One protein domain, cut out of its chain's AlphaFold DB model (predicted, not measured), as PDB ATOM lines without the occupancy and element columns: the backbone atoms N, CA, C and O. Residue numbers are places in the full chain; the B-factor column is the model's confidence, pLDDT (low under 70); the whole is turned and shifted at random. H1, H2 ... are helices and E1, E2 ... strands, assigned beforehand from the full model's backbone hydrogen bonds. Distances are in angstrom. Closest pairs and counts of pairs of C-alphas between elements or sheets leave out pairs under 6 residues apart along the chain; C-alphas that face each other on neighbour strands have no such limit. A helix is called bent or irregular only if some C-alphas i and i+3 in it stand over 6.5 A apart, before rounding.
ATOM      1  N   ILE A  13     -16.107  -2.677 -18.064       80.12
ATOM      2  CA  ILE A  13     -17.404  -2.937 -18.714       80.12
ATOM      3  C   ILE A  13     -17.636  -4.443 -18.876       80.12
ATOM      4  O   ILE A  13     -18.673  -4.952 -18.457       80.12
ATOM      5  N   LYS A  14     -16.647  -5.183 -19.395       79.19
ATOM      6  CA  LYS A  14     -16.741  -6.646 -19.545       79.19
ATOM      7  C   LYS A  14     -17.014  -7.349 -18.217       79.19
ATOM      8  O   LYS A  14     -17.850  -8.246 -18.160       79.19
ATOM      9  N   ARG A  15     -16.329  -6.942 -17.144       80.06
ATOM     10  CA  ARG A  15     -16.528  -7.527 -15.812       80.06
ATOM     11  C   ARG A  15     -17.930  -7.242 -15.277       80.06
ATOM     12  O   ARG A  15     -18.556  -8.161 -14.761       80.06
ATOM     13  N   THR A  16     -18.417  -6.011 -15.420       86.06
ATOM     14  CA  THR A  16     -19.772  -5.639 -14.997       86.06
ATOM     15  C   THR A  16     -20.820  -6.459 -15.741       86.06
ATOM     16  O   THR A  16     -21.662  -7.063 -15.093       86.06
ATOM     17  N   VAL A  17     -20.716  -6.579 -17.069       84.25
ATOM     18  CA  VAL A  17     -21.658  -7.374 -17.877       84.25
ATOM     19  C   VAL A  17     -21.697  -8.833 -17.419       84.25
ATOM     20  O   VAL A  17     -22.776  -9.383 -17.228       84.25
ATOM     21  N   VAL A  18     -20.539  -9.458 -17.185       83.44
ATOM     22  CA  VAL A  18     -20.481 -10.852 -16.713       83.44
ATOM     23  C   VAL A  18     -21.131 -11.012 -15.337       83.44
ATOM     24  O   VAL A  18     -21.860 -11.978 -15.124       83.44
ATOM     25  N   ILE A  19     -20.887 -10.079 -14.410       85.75
ATOM     26  CA  ILE A  19     -21.490 -10.115 -13.070       85.75
ATOM     27  C   ILE A  19     -23.009  -9.951 -13.164       85.75
ATOM     28  O   ILE A  19     -23.739 -10.728 -12.551       85.75
ATOM     29  N   THR A  20     -23.489  -8.995 -13.960       86.69
ATOM     30  CA  THR A  20     -24.924  -8.778 -14.172       86.69
ATOM     31  C   THR A  20     -25.582 -10.018 -14.767       86.69
ATOM     32  O   THR A  20     -26.607 -10.463 -14.263       86.69
ATOM     33  N   MET A  21     -24.969 -10.635 -15.779       84.19
ATOM     34  CA  MET A  21     -25.494 -11.859 -16.392       84.19
ATOM     35  C   MET A  21     -25.540 -13.035 -15.414       84.19
ATOM     36  O   MET A  21     -26.519 -13.776 -15.393       84.19
ATOM     37  N   ALA A  22     -24.519 -13.189 -14.567       85.56
ATOM     38  CA  ALA A  22     -24.523 -14.213 -13.527       85.56
ATOM     39  C   ALA A  22     -25.639 -13.978 -12.494       85.56
ATOM     40  O   ALA A  22     -26.307 -14.928 -12.089       85.56
ATOM     41  N   ALA A  23     -25.880 -12.723 -12.106       88.31
ATOM     42  CA  ALA A  23     -26.970 -12.371 -11.200       88.31
ATOM     43  C   ALA A  23     -28.347 -12.659 -11.822       88.31
ATOM     44  O   ALA A  23     -29.196 -13.264 -11.172       88.31
ATOM     45  N   VAL A  24     -28.552 -12.300 -13.094       88.75
ATOM     46  CA  VAL A  24     -29.796 -12.593 -13.828       88.75
ATOM     47  C   VAL A  24     -30.011 -14.101 -13.968       88.75
ATOM     48  O   VAL A  24     -31.118 -14.580 -13.728       88.75
ATOM     49  N   ALA A  25     -28.964 -14.873 -14.277       87.12
ATOM     50  CA  ALA A  25     -29.034 -16.333 -14.327       87.12
ATOM     51  C   ALA A  25     -29.452 -16.927 -12.973       87.12
ATOM     52  O   ALA A  25     -30.324 -17.789 -12.909       87.12
ATOM     53  N   PHE A  26     -28.864 -16.440 -11.878       88.44
ATOM     54  CA  PHE A  26     -29.184 -16.906 -10.533       88.44
ATOM     55  C   PHE A  26     -30.637 -16.600 -10.153       88.44
ATOM     56  O   PHE A  26     -31.367 -17.501  -9.748       88.44
ATOM     57  N   ILE A  27     -31.080 -15.355 -10.347       89.75
ATOM     58  CA  ILE A  27     -32.448 -14.929 -10.025       89.75
ATOM     59  C   ILE A  27     -33.472 -15.686 -10.879       89.75
ATOM     60  O   ILE A  27     -34.439 -16.214 -10.339       89.75
ATOM     61  N   SER A  28     -33.252 -15.800 -12.192       87.56
ATOM     62  CA  SER A  28     -34.157 -16.543 -13.083       87.56
ATOM     63  C   SER A  28     -34.239 -18.030 -12.725       87.56
ATOM     64  O   SER A  28     -35.329 -18.597 -12.738       87.56
ATOM     65  N   THR A  29     -33.125 -18.642 -12.315       87.50
ATOM     66  CA  THR A  29     -33.111 -20.030 -11.826       87.50
ATOM     67  C   THR A  29     -33.895 -20.170 -10.523       87.50
ATOM     68  O   THR A  29     -34.654 -21.119 -10.372       87.50
ATOM     69  N   LEU A  30     -33.764 -19.227  -9.583       90.12
ATOM     70  CA  LEU A  30     -34.558 -19.248  -8.351       90.12
ATOM     71  C   LEU A  30     -36.055 -19.120  -8.638       90.12
ATOM     72  O   LEU A  30     -36.841 -19.879  -8.079       90.12
ATOM     73  N   ILE A  31     -36.439 -18.209  -9.537       89.12
ATOM     74  CA  ILE A  31     -37.830 -18.065  -9.974       89.12
ATOM     75  C   ILE A  31     -38.309 -19.397 -10.564       89.12
ATOM     76  O   ILE A  31     -39.272 -19.965 -10.061       89.12
ATOM     77  N   LYS A  32     -37.585 -19.968 -11.533       88.62
ATOM     78  CA  LYS A  32     -37.894 -21.278 -12.136       88.62
ATOM     79  C   LYS A  32     -38.066 -22.393 -11.097       88.62
ATOM     80  O   LYS A  32     -38.968 -23.219 -11.207       88.62
ATOM     81  N   LEU A  33     -37.191 -22.431 -10.094       89.56
ATOM     82  CA  LEU A  33     -37.179 -23.497  -9.099       89.56
ATOM     83  C   LEU A  33     -38.355 -23.416  -8.130       89.56
ATOM     84  O   LEU A  33     -38.976 -24.437  -7.833       89.56
ATOM     85  N   PHE A  34     -38.652 -22.218  -7.638       90.00
ATOM     86  CA  PHE A  34     -39.570 -22.018  -6.516       90.00
ATOM     87  C   PHE A  34     -40.936 -21.487  -6.910       90.00
ATOM     88  O   PHE A  34     -41.787 -21.345  -6.041       90.00
ATOM     89  N   THR A  35     -41.176 -21.209  -8.186       88.81
ATOM     90  CA  THR A  35     -42.492 -20.774  -8.648       88.81
ATOM     91  C   THR A  35     -43.011 -21.675  -9.750       88.81
ATOM     92  O   THR A  35     -42.229 -22.271 -10.488       88.81
ATOM     93  N   SER A  36     -44.329 -21.782  -9.839       87.69
ATOM     94  CA  SER A  36     -45.024 -22.508 -10.896       87.69
ATOM     95  C   SER A  36     -46.289 -21.756 -11.256       87.69
ATOM     96  O   SER A  36     -46.909 -21.120 -10.400       87.69
ATOM     97  N   ILE A  37     -46.685 -21.871 -12.513       87.56
ATOM     98  CA  ILE A  37     -48.020 -21.519 -12.957       87.56
ATOM     99  C   ILE A  37     -48.962 -22.682 -12.648       87.56
ATOM    100  O   ILE A  37     -48.616 -23.846 -12.876       87.56
ATOM    101  N   ILE A  38     -50.142 -22.356 -12.134       85.50
ATOM    102  CA  ILE A  38     -51.252 -23.275 -11.936       85.50
ATOM    103  C   ILE A  38     -52.440 -22.827 -12.762       85.50
ATOM    104  O   ILE A  38     -52.803 -21.653 -12.760       85.50
ATOM    105  N   THR A  39     -53.049 -23.795 -13.435       83.69
ATOM    106  CA  THR A  39     -54.336 -23.639 -14.111       83.69
ATOM    107  C   THR A  39     -55.362 -24.496 -13.390       83.69
ATOM    108  O   THR A  39     -55.121 -25.688 -13.156       83.69
ATOM    109  N   LEU A  40     -56.495 -23.896 -13.049       81.06
ATOM    110  CA  LEU A  40     -57.629 -24.614 -12.484       81.06
ATOM    111  C   LEU A  40     -58.414 -25.269 -13.634       81.06
ATOM    112  O   LEU A  40     -58.596 -24.652 -14.677       81.06
ATOM    113  N   PRO A  41     -58.868 -26.523 -13.503       77.06
ATOM    114  CA  PRO A  41     -59.600 -27.194 -14.580       77.06
ATOM    115  C   PRO A  41     -60.979 -26.572 -14.853       77.06
ATOM    116  O   PRO A  41     -61.456 -26.635 -15.984       77.06
ATOM    117  N   ASP A  42     -61.588 -25.957 -13.837       79.06
ATOM    118  CA  ASP A  42     -62.949 -25.409 -13.889       79.06
ATOM    119  C   ASP A  42     -62.984 -23.872 -13.997       79.06
ATOM    120  O   ASP A  42     -64.060 -23.276 -14.000       79.06
ATOM    121  N   ASP A  43     -61.820 -23.220 -14.074       71.81
ATOM    122  CA  ASP A  43     -61.689 -21.763 -14.114       71.81
ATOM    123  C   ASP A  43     -60.556 -21.361 -15.075       71.81
ATOM    124  O   ASP A  43     -59.478 -21.950 -15.060       71.81
ATOM    125  N   ALA A  44     -60.795 -20.347 -15.910       70.50
ATOM    126  CA  ALA A  44     -59.790 -19.797 -16.825       70.50
ATOM    127  C   ALA A  44     -58.695 -18.991 -16.096       70.50
ATOM    128  O   ALA A  44     -57.746 -18.520 -16.722       70.50
ATOM    129  N   SER A  45     -58.817 -18.831 -14.779       75.88
ATOM    130  CA  SER A  45     -57.833 -18.163 -13.941       75.88
ATOM    131  C   SER A  45     -56.484 -18.883 -13.921       75.88
ATOM    132  O   SER A  45     -56.379 -20.090 -13.673       75.88
ATOM    133  N   ILE A  46     -55.423 -18.096 -14.093       79.00
ATOM    134  CA  ILE A  46     -54.041 -18.542 -13.960       79.00
ATOM    135  C   ILE A  46     -53.454 -18.001 -12.660       79.00
ATOM    136  O   ILE A  46     -53.523 -16.811 -12.354       79.00
ATOM    137  N   LEU A  47     -52.818 -18.888 -11.904       84.56
ATOM    138  CA  LEU A  47     -52.208 -18.579 -10.619       84.56
ATOM    139  C   LEU A  47     -50.693 -18.739 -10.717       84.56
ATOM    140  O   LEU A  47     -50.203 -19.808 -11.071       84.56
ATOM    141  N   LEU A  48     -49.929 -17.712 -10.351       86.62
ATOM    142  CA  LEU A  48     -48.509 -17.881 -10.048       86.62
ATOM    143  C   LEU A  48     -48.384 -18.218  -8.568       86.62
ATOM    144  O   LEU A  48     -48.771 -17.414  -7.718       86.62
ATOM    145  N   VAL A  49     -47.811 -19.371  -8.249       87.56
ATOM    146  CA  VAL A  49     -47.655 -19.822  -6.862       87.56
ATOM    147  C   VAL A  49     -46.197 -20.039  -6.501       87.56
ATOM    148  O   VAL A  49     -45.378 -20.382  -7.356       87.56
ATOM    149  N   LEU A  50     -45.874 -19.884  -5.216       87.56
ATOM    150  CA  LEU A  50     -44.670 -20.479  -4.647       87.56
ATOM    151  C   LEU A  50     -44.901 -21.968  -4.448       87.56
ATOM    152  O   LEU A  50     -45.910 -22.381  -3.870       87.56
ATOM    153  N   ARG A  51     -43.924 -22.760  -4.870       83.62
ATOM    154  CA  ARG A  51     -43.931 -24.200  -4.678       83.62
ATOM    155  C   ARG A  51     -42.847 -24.658  -3.721       83.62
ATOM    156  O   ARG A  51     -41.709 -24.187  -3.743       83.62
ATOM    157  N   PHE A  52     -43.219 -25.662  -2.945       83.62
ATOM    158  CA  PHE A  52     -42.322 -26.473  -2.147       83.62
ATOM    159  C   PHE A  52     -42.816 -27.914  -2.282       83.62
ATOM    160  O   PHE A  52     -43.969 -28.173  -1.939       83.62
ATOM    161  N   PRO A  53     -42.009 -28.851  -2.809       85.50
ATOM    162  CA  PRO A  53     -40.572 -28.772  -3.111       85.50
ATOM    163  C   PRO A  53     -40.215 -27.986  -4.397       85.50
ATOM    164  O   PRO A  53     -41.080 -27.783  -5.248       85.50
ATOM    165  N   PRO A  54     -38.946 -27.553  -4.566       87.56
ATOM    166  CA  PRO A  54     -38.477 -26.962  -5.819       87.56
ATOM    167  C   PRO A  54     -38.435 -28.005  -6.947       87.56
ATOM    168  O   PRO A  54     -38.090 -29.162  -6.720       87.56
ATOM    169  N   SER A  55     -38.745 -27.591  -8.173       85.88
ATOM    170  CA  SER A  55     -38.713 -28.430  -9.385       85.88
ATOM    171  C   SER A  55     -38.278 -27.573 -10.592       85.88
ATOM    172  O   SER A  55     -37.987 -26.393 -10.427       85.88
ATOM    173  N   PHE A  56     -38.173 -28.134 -11.793       84.69
ATOM    174  CA  PHE A  56     -38.005 -27.375 -13.040       84.69
ATOM    175  C   PHE A  56     -39.288 -27.310 -13.880       84.69
ATOM    176  O   PHE A  56     -39.284 -26.709 -14.954       84.69
ATOM    177  N   ASP A  57     -40.387 -27.885 -13.398       85.31
ATOM    178  CA  ASP A  57     -41.668 -27.843 -14.099       85.31
ATOM    179  C   ASP A  57     -42.285 -26.451 -13.968       85.31
ATOM    180  O   ASP A  57     -42.296 -25.887 -12.876       85.31
ATOM    181  N   ASN A  58     -42.794 -25.889 -15.060       81.25
ATOM    182  CA  ASN A  58     -43.424 -24.563 -15.049       81.25
ATOM    183  C   ASN A  58     -44.917 -24.595 -14.761       81.25
ATOM    184  O   ASN A  58     -45.476 -23.572 -14.381       81.25
ATOM    185  N   PHE A  59     -45.560 -25.725 -15.042       83.19
ATOM    186  CA  PHE A  59     -47.007 -25.829 -15.116       83.19
ATOM    187  C   PHE A  59     -47.475 -27.000 -14.277       83.19
ATOM    188  O   PHE A  59     -46.966 -28.114 -14.406       83.19
ATOM    189  N   ILE A  60     -48.464 -26.735 -13.438       81.06
ATOM    190  CA  ILE A  60     -49.145 -27.740 -12.635       81.06
ATOM    191  C   ILE A  60     -50.641 -27.535 -12.855       81.06
ATOM    192  O   ILE A  60     -51.160 -26.441 -12.667       81.06
ATOM    193  N   VAL A  61     -51.345 -28.590 -13.249       81.56
ATOM    194  CA  VAL A  61     -52.810 -28.579 -13.288       81.56
ATOM    195  C   VAL A  61     -53.284 -29.237 -12.001       81.56
ATOM    196  O   VAL A  61     -53.002 -30.413 -11.775       81.56
ATOM    197  N   THR A  62     -53.946 -28.481 -11.129       80.25
ATOM    198  CA  THR A  62     -54.467 -28.997  -9.857       80.25
ATOM    199  C   THR A  62     -55.806 -28.351  -9.539       80.25
ATOM    200  O   THR A  62     -56.021 -27.182  -9.845       80.25
ATOM    201  N   SER A  63     -56.706 -29.116  -8.928       76.62
ATOM    202  CA  SER A  63     -57.944 -28.614  -8.320       76.62
ATOM    203  C   SER A  63     -57.777 -28.316  -6.826       76.62
ATOM    204  O   SER A  63     -58.681 -27.770  -6.201       76.62
ATOM    205  N   ASP A  64     -56.638 -28.702  -6.242       78.62
ATOM    206  CA  ASP A  64     -56.306 -28.474  -4.841       78.62
ATOM    207  C   ASP A  64     -55.215 -27.403  -4.719       78.62
ATOM    208  O   ASP A  64     -54.109 -27.562  -5.244       78.62
ATOM    209  N   LEU A  65     -55.553 -26.311  -4.030       75.50
ATOM    210  CA  LEU A  65     -54.658 -25.197  -3.699       75.50
ATOM    211  C   LEU A  65     -54.150 -25.275  -2.247       75.50
ATOM    212  O   LEU A  65     -53.438 -24.379  -1.787       75.50
ATOM    213  N   SER A  66     -54.528 -26.315  -1.500       74.56
ATOM    214  CA  SER A  66     -54.146 -26.485  -0.100       74.56
ATOM    215  C   SER A  66     -52.623 -26.548   0.050       74.56
ATOM    216  O   SER A  66     -51.940 -27.362  -0.570       74.56
ATOM    217  N   GLY A  67     -52.073 -25.658   0.881       70.19
ATOM    218  CA  GLY A  67     -50.631 -25.576   1.131       70.19
ATOM    219  C   GLY A  67     -49.826 -24.808   0.076       70.19
ATOM    220  O   GLY A  67     -48.601 -24.759   0.183       70.19
ATOM    221  N   MET A  68     -50.478 -24.180  -0.906       78.88
ATOM    222  CA  MET A  68     -49.817 -23.325  -1.894       78.88
ATOM    223  C   MET A  68     -49.941 -21.848  -1.523       78.88
ATOM    224  O   MET A  68     -50.988 -21.383  -1.078       78.88
ATOM    225  N   ILE A  69     -48.861 -21.092  -1.724       83.94
ATOM    226  CA  ILE A  69     -48.873 -19.639  -1.525       83.94
ATOM    227  C   ILE A  69     -49.041 -18.988  -2.893       83.94
ATOM    228  O   ILE A  69     -48.120 -19.005  -3.710       83.94
ATOM    229  N   VAL A  70     -50.216 -18.412  -3.133       83.56
ATOM    230  CA  VAL A  70     -50.513 -17.661  -4.355       83.56
ATOM    231  C   VAL A  70     -49.810 -16.306  -4.297       83.56
ATOM    232  O   VAL A  70     -49.991 -15.543  -3.351       83.56
ATOM    233  N   LEU A  71     -48.995 -16.018  -5.309       81.69
ATOM    234  CA  LEU A  71     -48.313 -14.736  -5.478       81.69
ATOM    235  C   LEU A  71     -49.114 -13.785  -6.368       81.69
ATOM    236  O   LEU A  71     -49.178 -12.592  -6.086       81.69
ATOM    237  N   ILE A  72     -49.674 -14.308  -7.461       80.44
ATOM    238  CA  ILE A  72     -50.411 -13.536  -8.465       80.44
ATOM    239  C   ILE A  72     -51.599 -14.370  -8.940       80.44
ATOM    240  O   ILE A  72     -51.447 -15.562  -9.203       80.44
ATOM    241  N   LEU A  73     -52.752 -13.720  -9.067       79.12
ATOM    242  CA  LEU A  73     -53.934 -14.217  -9.762       79.12
ATOM    243  C   LEU A  73     -54.105 -13.362 -11.024       79.12
ATOM    244  O   LEU A  73     -54.174 -12.137 -10.920       79.12
ATOM    245  N   ASP A  74     -54.122 -13.996 -12.194       74.25
ATOM    246  CA  ASP A  74     -54.343 -13.345 -13.486       74.25
ATOM    247  C   ASP A  74     -55.544 -14.003 -14.177       74.25
ATOM    248  O   ASP A  74     -55.504 -15.181 -14.531       74.25
ATOM    249  N   GLU A  75     -56.620 -13.235 -14.347       70.44
ATOM    250  CA  GLU A  75     -57.871 -13.686 -14.971       70.44
ATOM    251  C   GLU A  75     -57.812 -13.650 -16.511       70.44
ATOM    252  O   GLU A  75     -58.697 -14.192 -17.164       70.44
ATOM    253  N   ASN A  76     -56.791 -13.020 -17.116       66.69
ATOM    254  CA  ASN A  76     -56.751 -12.748 -18.563       66.69
ATOM    255  C   ASN A  76     -55.523 -13.314 -19.292       66.69
ATOM    256  O   ASN A  76     -55.283 -12.952 -20.445       66.69
ATOM    257  N   GLU A  77     -54.739 -14.175 -18.639       63.75
ATOM    258  CA  GLU A  77     -53.574 -14.911 -19.172       63.75
ATOM    259  C   GLU A  77     -52.431 -14.083 -19.806       63.75
ATOM    260  O   GLU A  77     -51.373 -14.630 -20.116       63.75
ATOM    261  N   LEU A  78     -52.591 -12.786 -20.059       63.66
ATOM    262  CA  LEU A  78     -51.827 -12.143 -21.129       63.66
ATOM    263  C   LEU A  78     -50.479 -11.594 -20.669       63.66
ATOM    264  O   LEU A  78     -49.491 -11.688 -21.401       63.66
ATOM    265  N   LEU A  79     -50.417 -11.031 -19.462       65.44
ATOM    266  CA  LEU A  79     -49.212 -10.360 -18.971       65.44
ATOM    267  C   LEU A  79     -48.439 -11.226 -17.980       65.44
ATOM    268  O   LEU A  79     -47.221 -11.349 -18.127       65.44
ATOM    269  N   GLY A  80     -49.115 -11.852 -17.011       70.56
ATOM    270  CA  GLY A  80     -48.451 -12.642 -15.974       70.56
ATOM    271  C   GLY A  80     -47.779 -13.895 -16.536       70.56
ATOM    272  O   GLY A  80     -46.589 -14.124 -16.308       70.56
ATOM    273  N   ARG A  81     -48.521 -14.669 -17.337       77.94
ATOM    274  CA  ARG A  81     -48.032 -15.914 -17.946       77.94
ATOM    275  C   ARG A  81     -46.942 -15.662 -18.980       77.94
ATOM    276  O   ARG A  81     -45.876 -16.261 -18.882       77.94
ATOM    277  N   SER A  82     -47.168 -14.748 -19.924       81.69
ATOM    278  CA  SER A  82     -46.193 -14.449 -20.981       81.69
ATOM    279  C   SER A  82     -44.855 -13.974 -20.411       81.69
ATOM    280  O   SER A  82     -43.789 -14.392 -20.864       81.69
ATOM    281  N   PHE A  83     -44.886 -13.113 -19.386       80.12
ATOM    282  CA  PHE A  83     -43.669 -12.642 -18.722       80.12
ATOM    283  C   PHE A  83     -42.964 -13.755 -17.939       80.12
ATOM    284  O   PHE A  83     -41.729 -13.844 -17.939       80.12
ATOM    285  N   TYR A  84     -43.744 -14.612 -17.281       83.12
ATOM    286  CA  TYR A  84     -43.214 -15.769 -16.582       83.12
ATOM    287  C   TYR A  84     -42.511 -16.721 -17.548       83.12
ATOM    288  O   TYR A  84     -41.326 -16.975 -17.356       83.12
ATOM    289  N   GLU A  85     -43.186 -17.159 -18.615       83.75
ATOM    290  CA  GLU A  85     -42.627 -18.030 -19.657       83.75
ATOM    291  C   GLU A  85     -41.368 -17.415 -20.285       83.75
ATOM    292  O   GLU A  85     -40.343 -18.085 -20.421       83.75
ATOM    293  N   LEU A  86     -41.371 -16.109 -20.583       85.44
ATOM    294  CA  LEU A  86     -40.174 -15.408 -21.059       85.44
ATOM    295  C   LEU A  86     -38.990 -15.604 -20.096       85.44
ATOM    296  O   LEU A  86     -37.868 -15.912 -20.510       85.44
ATOM    297  N   THR A  87     -39.239 -15.440 -18.800       83.69
ATOM    298  CA  THR A  87     -38.206 -15.513 -17.766       83.69
ATOM    299  C   THR A  87     -37.729 -16.947 -17.530       83.69
ATOM    300  O   THR A  87     -36.522 -17.198 -17.455       83.69
ATOM    301  N   THR A  88     -38.668 -17.887 -17.433       84.50
ATOM    302  CA  THR A  88     -38.436 -19.273 -17.020       84.50
ATOM    303  C   THR A  88     -38.151 -20.229 -18.167       84.50
ATOM    304  O   THR A  88     -37.635 -21.310 -17.899       84.50
ATOM    305  N   ASP A  89     -38.387 -19.853 -19.424       85.75
ATOM    306  CA  ASP A  89     -38.047 -20.685 -20.586       85.75
ATOM    307  C   ASP A  89     -36.971 -20.076 -21.475       85.75
ATOM    308  O   ASP A  89     -36.174 -20.820 -22.035       85.75
ATOM    309  N   TYR A  90     -36.853 -18.751 -21.553       86.00
ATOM    310  CA  TYR A  90     -35.879 -18.130 -22.455       86.00
ATOM    311  C   TYR A  90     -34.717 -17.491 -21.700       86.00
ATOM    312  O   TYR A  90     -33.556 -17.855 -21.913       86.00
ATOM    313  N   ILE A  91     -35.004 -16.553 -20.791       85.88
ATOM    314  CA  ILE A  91     -33.967 -15.738 -20.140       85.88
ATOM    315  C   ILE A  91     -32.998 -16.606 -19.337       85.88
ATOM    316  O   ILE A  91     -31.788 -16.369 -19.403       85.88
ATOM    317  N   TRP A  92     -33.482 -17.619 -18.616       84.56
ATOM    318  CA  TRP A  92     -32.603 -18.475 -17.818       84.56
ATOM    319  C   TRP A  92     -31.644 -19.299 -18.696       84.56
ATOM    320  O   TRP A  92     -30.444 -19.297 -18.431       84.56
ATOM    321  N   TRP A  93     -32.125 -19.917 -19.785       84.56
ATOM    322  CA  TRP A  93     -31.299 -20.698 -20.715       84.56
ATOM    323  C   TRP A  93     -30.256 -19.830 -21.414       84.56
ATOM    324  O   TRP A  93     -29.087 -20.218 -21.507       84.56
ATOM    325  N   ILE A  94     -30.656 -18.640 -21.873       86.06
ATOM    326  CA  ILE A  94     -29.751 -17.672 -22.503       86.06
ATOM    327  C   ILE A  94     -28.667 -17.258 -21.506       86.06
ATOM    328  O   ILE A  94     -27.472 -17.327 -21.808       86.06
ATOM    329  N   SER A  95     -29.074 -16.874 -20.296       83.44
ATOM    330  CA  SER A  95     -28.157 -16.395 -19.262       83.44
ATOM    331  C   SER A  95     -27.193 -17.500 -18.818       83.44
ATOM    332  O   SER A  95     -25.986 -17.266 -18.718       83.44
ATOM    333  N   LEU A  96     -27.692 -18.725 -18.637       82.88
ATOM    334  CA  LEU A  96     -26.890 -19.898 -18.291       82.88
ATOM    335  C   LEU A  96     -25.878 -20.237 -19.392       82.88
ATOM    336  O   LEU A  96     -24.702 -20.456 -19.099       82.88
ATOM    337  N   SER A  97     -26.304 -20.213 -20.658       85.62
ATOM    338  CA  SER A  97     -25.439 -20.491 -21.811       85.62
ATOM    339  C   SER A  97     -24.296 -19.485 -21.916       85.62
ATOM    340  O   SER A  97     -23.144 -19.865 -22.124       85.62
ATOM    341  N   ILE A  98     -24.579 -18.196 -21.706       84.56
ATOM    342  CA  ILE A  98     -23.567 -17.132 -21.744       84.56
ATOM    343  C   ILE A  98     -22.546 -17.304 -20.614       84.56
ATOM    344  O   ILE A  98     -21.338 -17.195 -20.849       84.56
ATOM    345  N   VAL A  99     -23.004 -17.609 -19.397       83.62
ATOM    346  CA  VAL A  99     -22.118 -17.866 -18.252       83.62
ATOM    347  C   VAL A  99     -21.248 -19.103 -18.506       83.62
ATOM    348  O   VAL A  99     -20.031 -19.049 -18.300       83.62
ATOM    349  N   ALA A 100     -21.837 -20.188 -19.018       84.88
ATOM    350  CA  ALA A 100     -21.126 -21.419 -19.346       84.88
ATOM    351  C   ALA A 100     -20.059 -21.192 -20.429       84.88
ATOM    352  O   ALA A 100     -18.892 -21.539 -20.223       84.88
ATOM    353  N   LEU A 101     -20.415 -20.531 -21.535       86.38
ATOM    354  CA  LEU A 101     -19.491 -20.187 -22.620       86.38
ATOM    355  C   LEU A 101     -18.340 -19.309 -22.125       86.38
ATOM    356  O   LEU A 101     -17.176 -19.598 -22.408       86.38
ATOM    357  N   ASN A 102     -18.635 -18.276 -21.330       83.88
ATOM    358  CA  ASN A 102     -17.599 -17.423 -20.755       83.88
ATOM    359  C   ASN A 102     -16.633 -18.232 -19.873       83.88
ATOM    360  O   ASN A 102     -15.417 -18.063 -19.973       83.88
ATOM    361  N   SER A 103     -17.144 -19.160 -19.058       82.69
ATOM    362  CA  SER A 103     -16.298 -20.033 -18.234       82.69
ATOM    363  C   SER A 103     -15.378 -20.927 -19.081       82.69
ATOM    364  O   SER A 103     -14.196 -21.090 -18.761       82.69
ATOM    365  N   LEU A 104     -15.886 -21.443 -20.203       85.81
ATOM    366  CA  LEU A 104     -15.160 -22.320 -21.116       85.81
ATOM    367  C   LEU A 104     -14.043 -21.563 -21.849       85.81
ATOM    368  O   LEU A 104     -12.901 -22.027 -21.880       85.81
ATOM    369  N   PHE A 105     -14.317 -20.350 -22.337       84.06
ATOM    370  CA  PHE A 105     -13.298 -19.499 -22.961       84.06
ATOM    371  C   PHE A 105     -12.183 -19.095 -21.991       84.06
ATOM    372  O   PHE A 105     -11.012 -19.074 -22.379       84.06
ATOM    373  N   GLN A 106     -12.507 -18.809 -20.724       81.00
ATOM    374  CA  GLN A 106     -11.482 -18.526 -19.714       81.00
ATOM    375  C   GLN A 106     -10.569 -19.741 -19.496       81.00
ATOM    376  O   GLN A 106      -9.349 -19.585 -19.465       81.00
ATOM    377  N   ARG A 107     -11.133 -20.956 -19.427       77.44
ATOM    378  CA  ARG A 107     -10.351 -22.196 -19.295       77.44
ATOM    379  C   ARG A 107      -9.416 -22.424 -20.486       77.44
ATOM    380  O   ARG A 107      -8.238 -22.710 -20.277       77.44
ATOM    381  N   ILE A 108      -9.900 -22.241 -21.719       80.25
ATOM    382  CA  ILE A 108      -9.071 -22.375 -22.932       80.25
ATOM    383  C   ILE A 108      -7.927 -21.354 -22.926       80.25
ATOM    384  O   ILE A 108      -6.777 -21.706 -23.184       80.25
ATOM    385  N   LYS A 109      -8.214 -20.094 -22.580       73.44
ATOM    386  CA  LYS A 109      -7.208 -19.025 -22.541       73.44
ATOM    387  C   LYS A 109      -6.108 -19.277 -21.509       73.44
ATOM    388  O   LYS A 109      -4.958 -18.930 -21.761       73.44
ATOM    389  N   ILE A 110      -6.452 -19.851 -20.355       74.19
ATOM    390  CA  ILE A 110      -5.471 -20.242 -19.332       74.19
ATOM    391  C   ILE A 110      -4.575 -21.360 -19.877       74.19
ATOM    392  O   ILE A 110      -3.357 -21.238 -19.810       74.19
TER     393      ILE A 110
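What this domain is: This is residues 13 to 110 of the 115 residues of an uncharacterized protein of Psychromonas sp. RZ5 (UniProt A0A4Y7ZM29). Two long helices, H1 and H2, cross near their middles as an X, and a small, strongly twisted four-stranded sheet makes a head at one end of them. H1 leads straight into the sheet and H2 leaves from it, while the last residues of H2, 103 to 110, stick out free at the end away from the head. The printed part has 98 residues with two named helices and four named strands, in the order H1, E1, E2, E3, E4, H2; the sheet runs E3, E1, E2, E4 and is mixed, and the class is mixed, helices and strands. The whole is loose, with a radius of gyration of the C-alphas of 16.7 A, and a rod in outline, spanning 57 by 26 by 16 A.

Where its parts are: Find C-alpha 13 at (-17.404, -2.937, -18.714); there H1 begins, and it runs through residues 13 to 34, 31.7 A from first to last C-alpha. With no residue between, E1 follows as residues 35 to 39, 13.4 A long, from C-alpha 35 at (-42.492, -20.774, -8.648). Next look at residues 46 to 50 for E2, also 13.4 A long. E3 is short, residues 59 to 61, and spans 6.7 A. E4 is residues 69 to 74, the longest strand by residues, and measures 14.6 A. Then go to residues 80 to 110 for H2, the longest helix, 43.8 A from first to last C-alpha; it ends at C-alpha 110, at (-5.471, -20.242, -19.332). H2 is neither bent nor irregular, but only just: C-alphas 88 and 91 are 6.5 A apart.

How they stand to each other: Begin with H1 and H2, which touch; their closest C-alphas are those of Ala 25 and Ser 95, 5.0 A apart. Their lines stand at a steep tilt of 47 degrees and they run opposite ways; H2 touches H1 with residues 87 to 99 alone. Follow H1 to its last residues, 29 to 34, with which it only grazes the sheet, and it is only just on it, with 5 pairs of C-alphas within 10 A. In the sheet, E1 and E2 are a hairpin, antiparallel at 150 degrees; look for N 38 and O 47, 2.8 A apart, and N 36 and O 49, 3.0 A apart, both within hydrogen-bond range. On the other side of E1 is E3, an edge strand, parallel to E1 at 40 degrees, with N 60 and O 37 within range at 2.9 A. E4, the other edge strand, is antiparallel to E2 at 156 degrees; there N 50 and O 69 are 2.8 A apart and N 46 and O 74 are 2.9 A apart. E2 and E3 are apart, and so are E3 and E4. H2 only grazes the sheet, with its residues 80 to 88; the closest C-alphas of E4 and H2 are those of Asp 74 and Gly 80, 6.4 A apart. In H1 every O i to N i+4 pair is within hydrogen-bond range; in H2, 24 of 27 are.

The domain as a whole: Look at Asp 42 and Ile 110 for the two C-alphas farthest apart, 58.0 A, while the first and last printed C-alphas, 13 and 110, are 21.0 A apart. Without residues 103 to 110, which stand free, the body spans 50 by 27 by 17 A. The printed part has no cut, running from 13 to 110. The links H1 to E1 and E4 to H2 are tight, the other three are short, and no link is long. The mean pLDDT of the printed part is 82.1; the model's confidence is under 70 at residues 76 to 79, between E4 and H2.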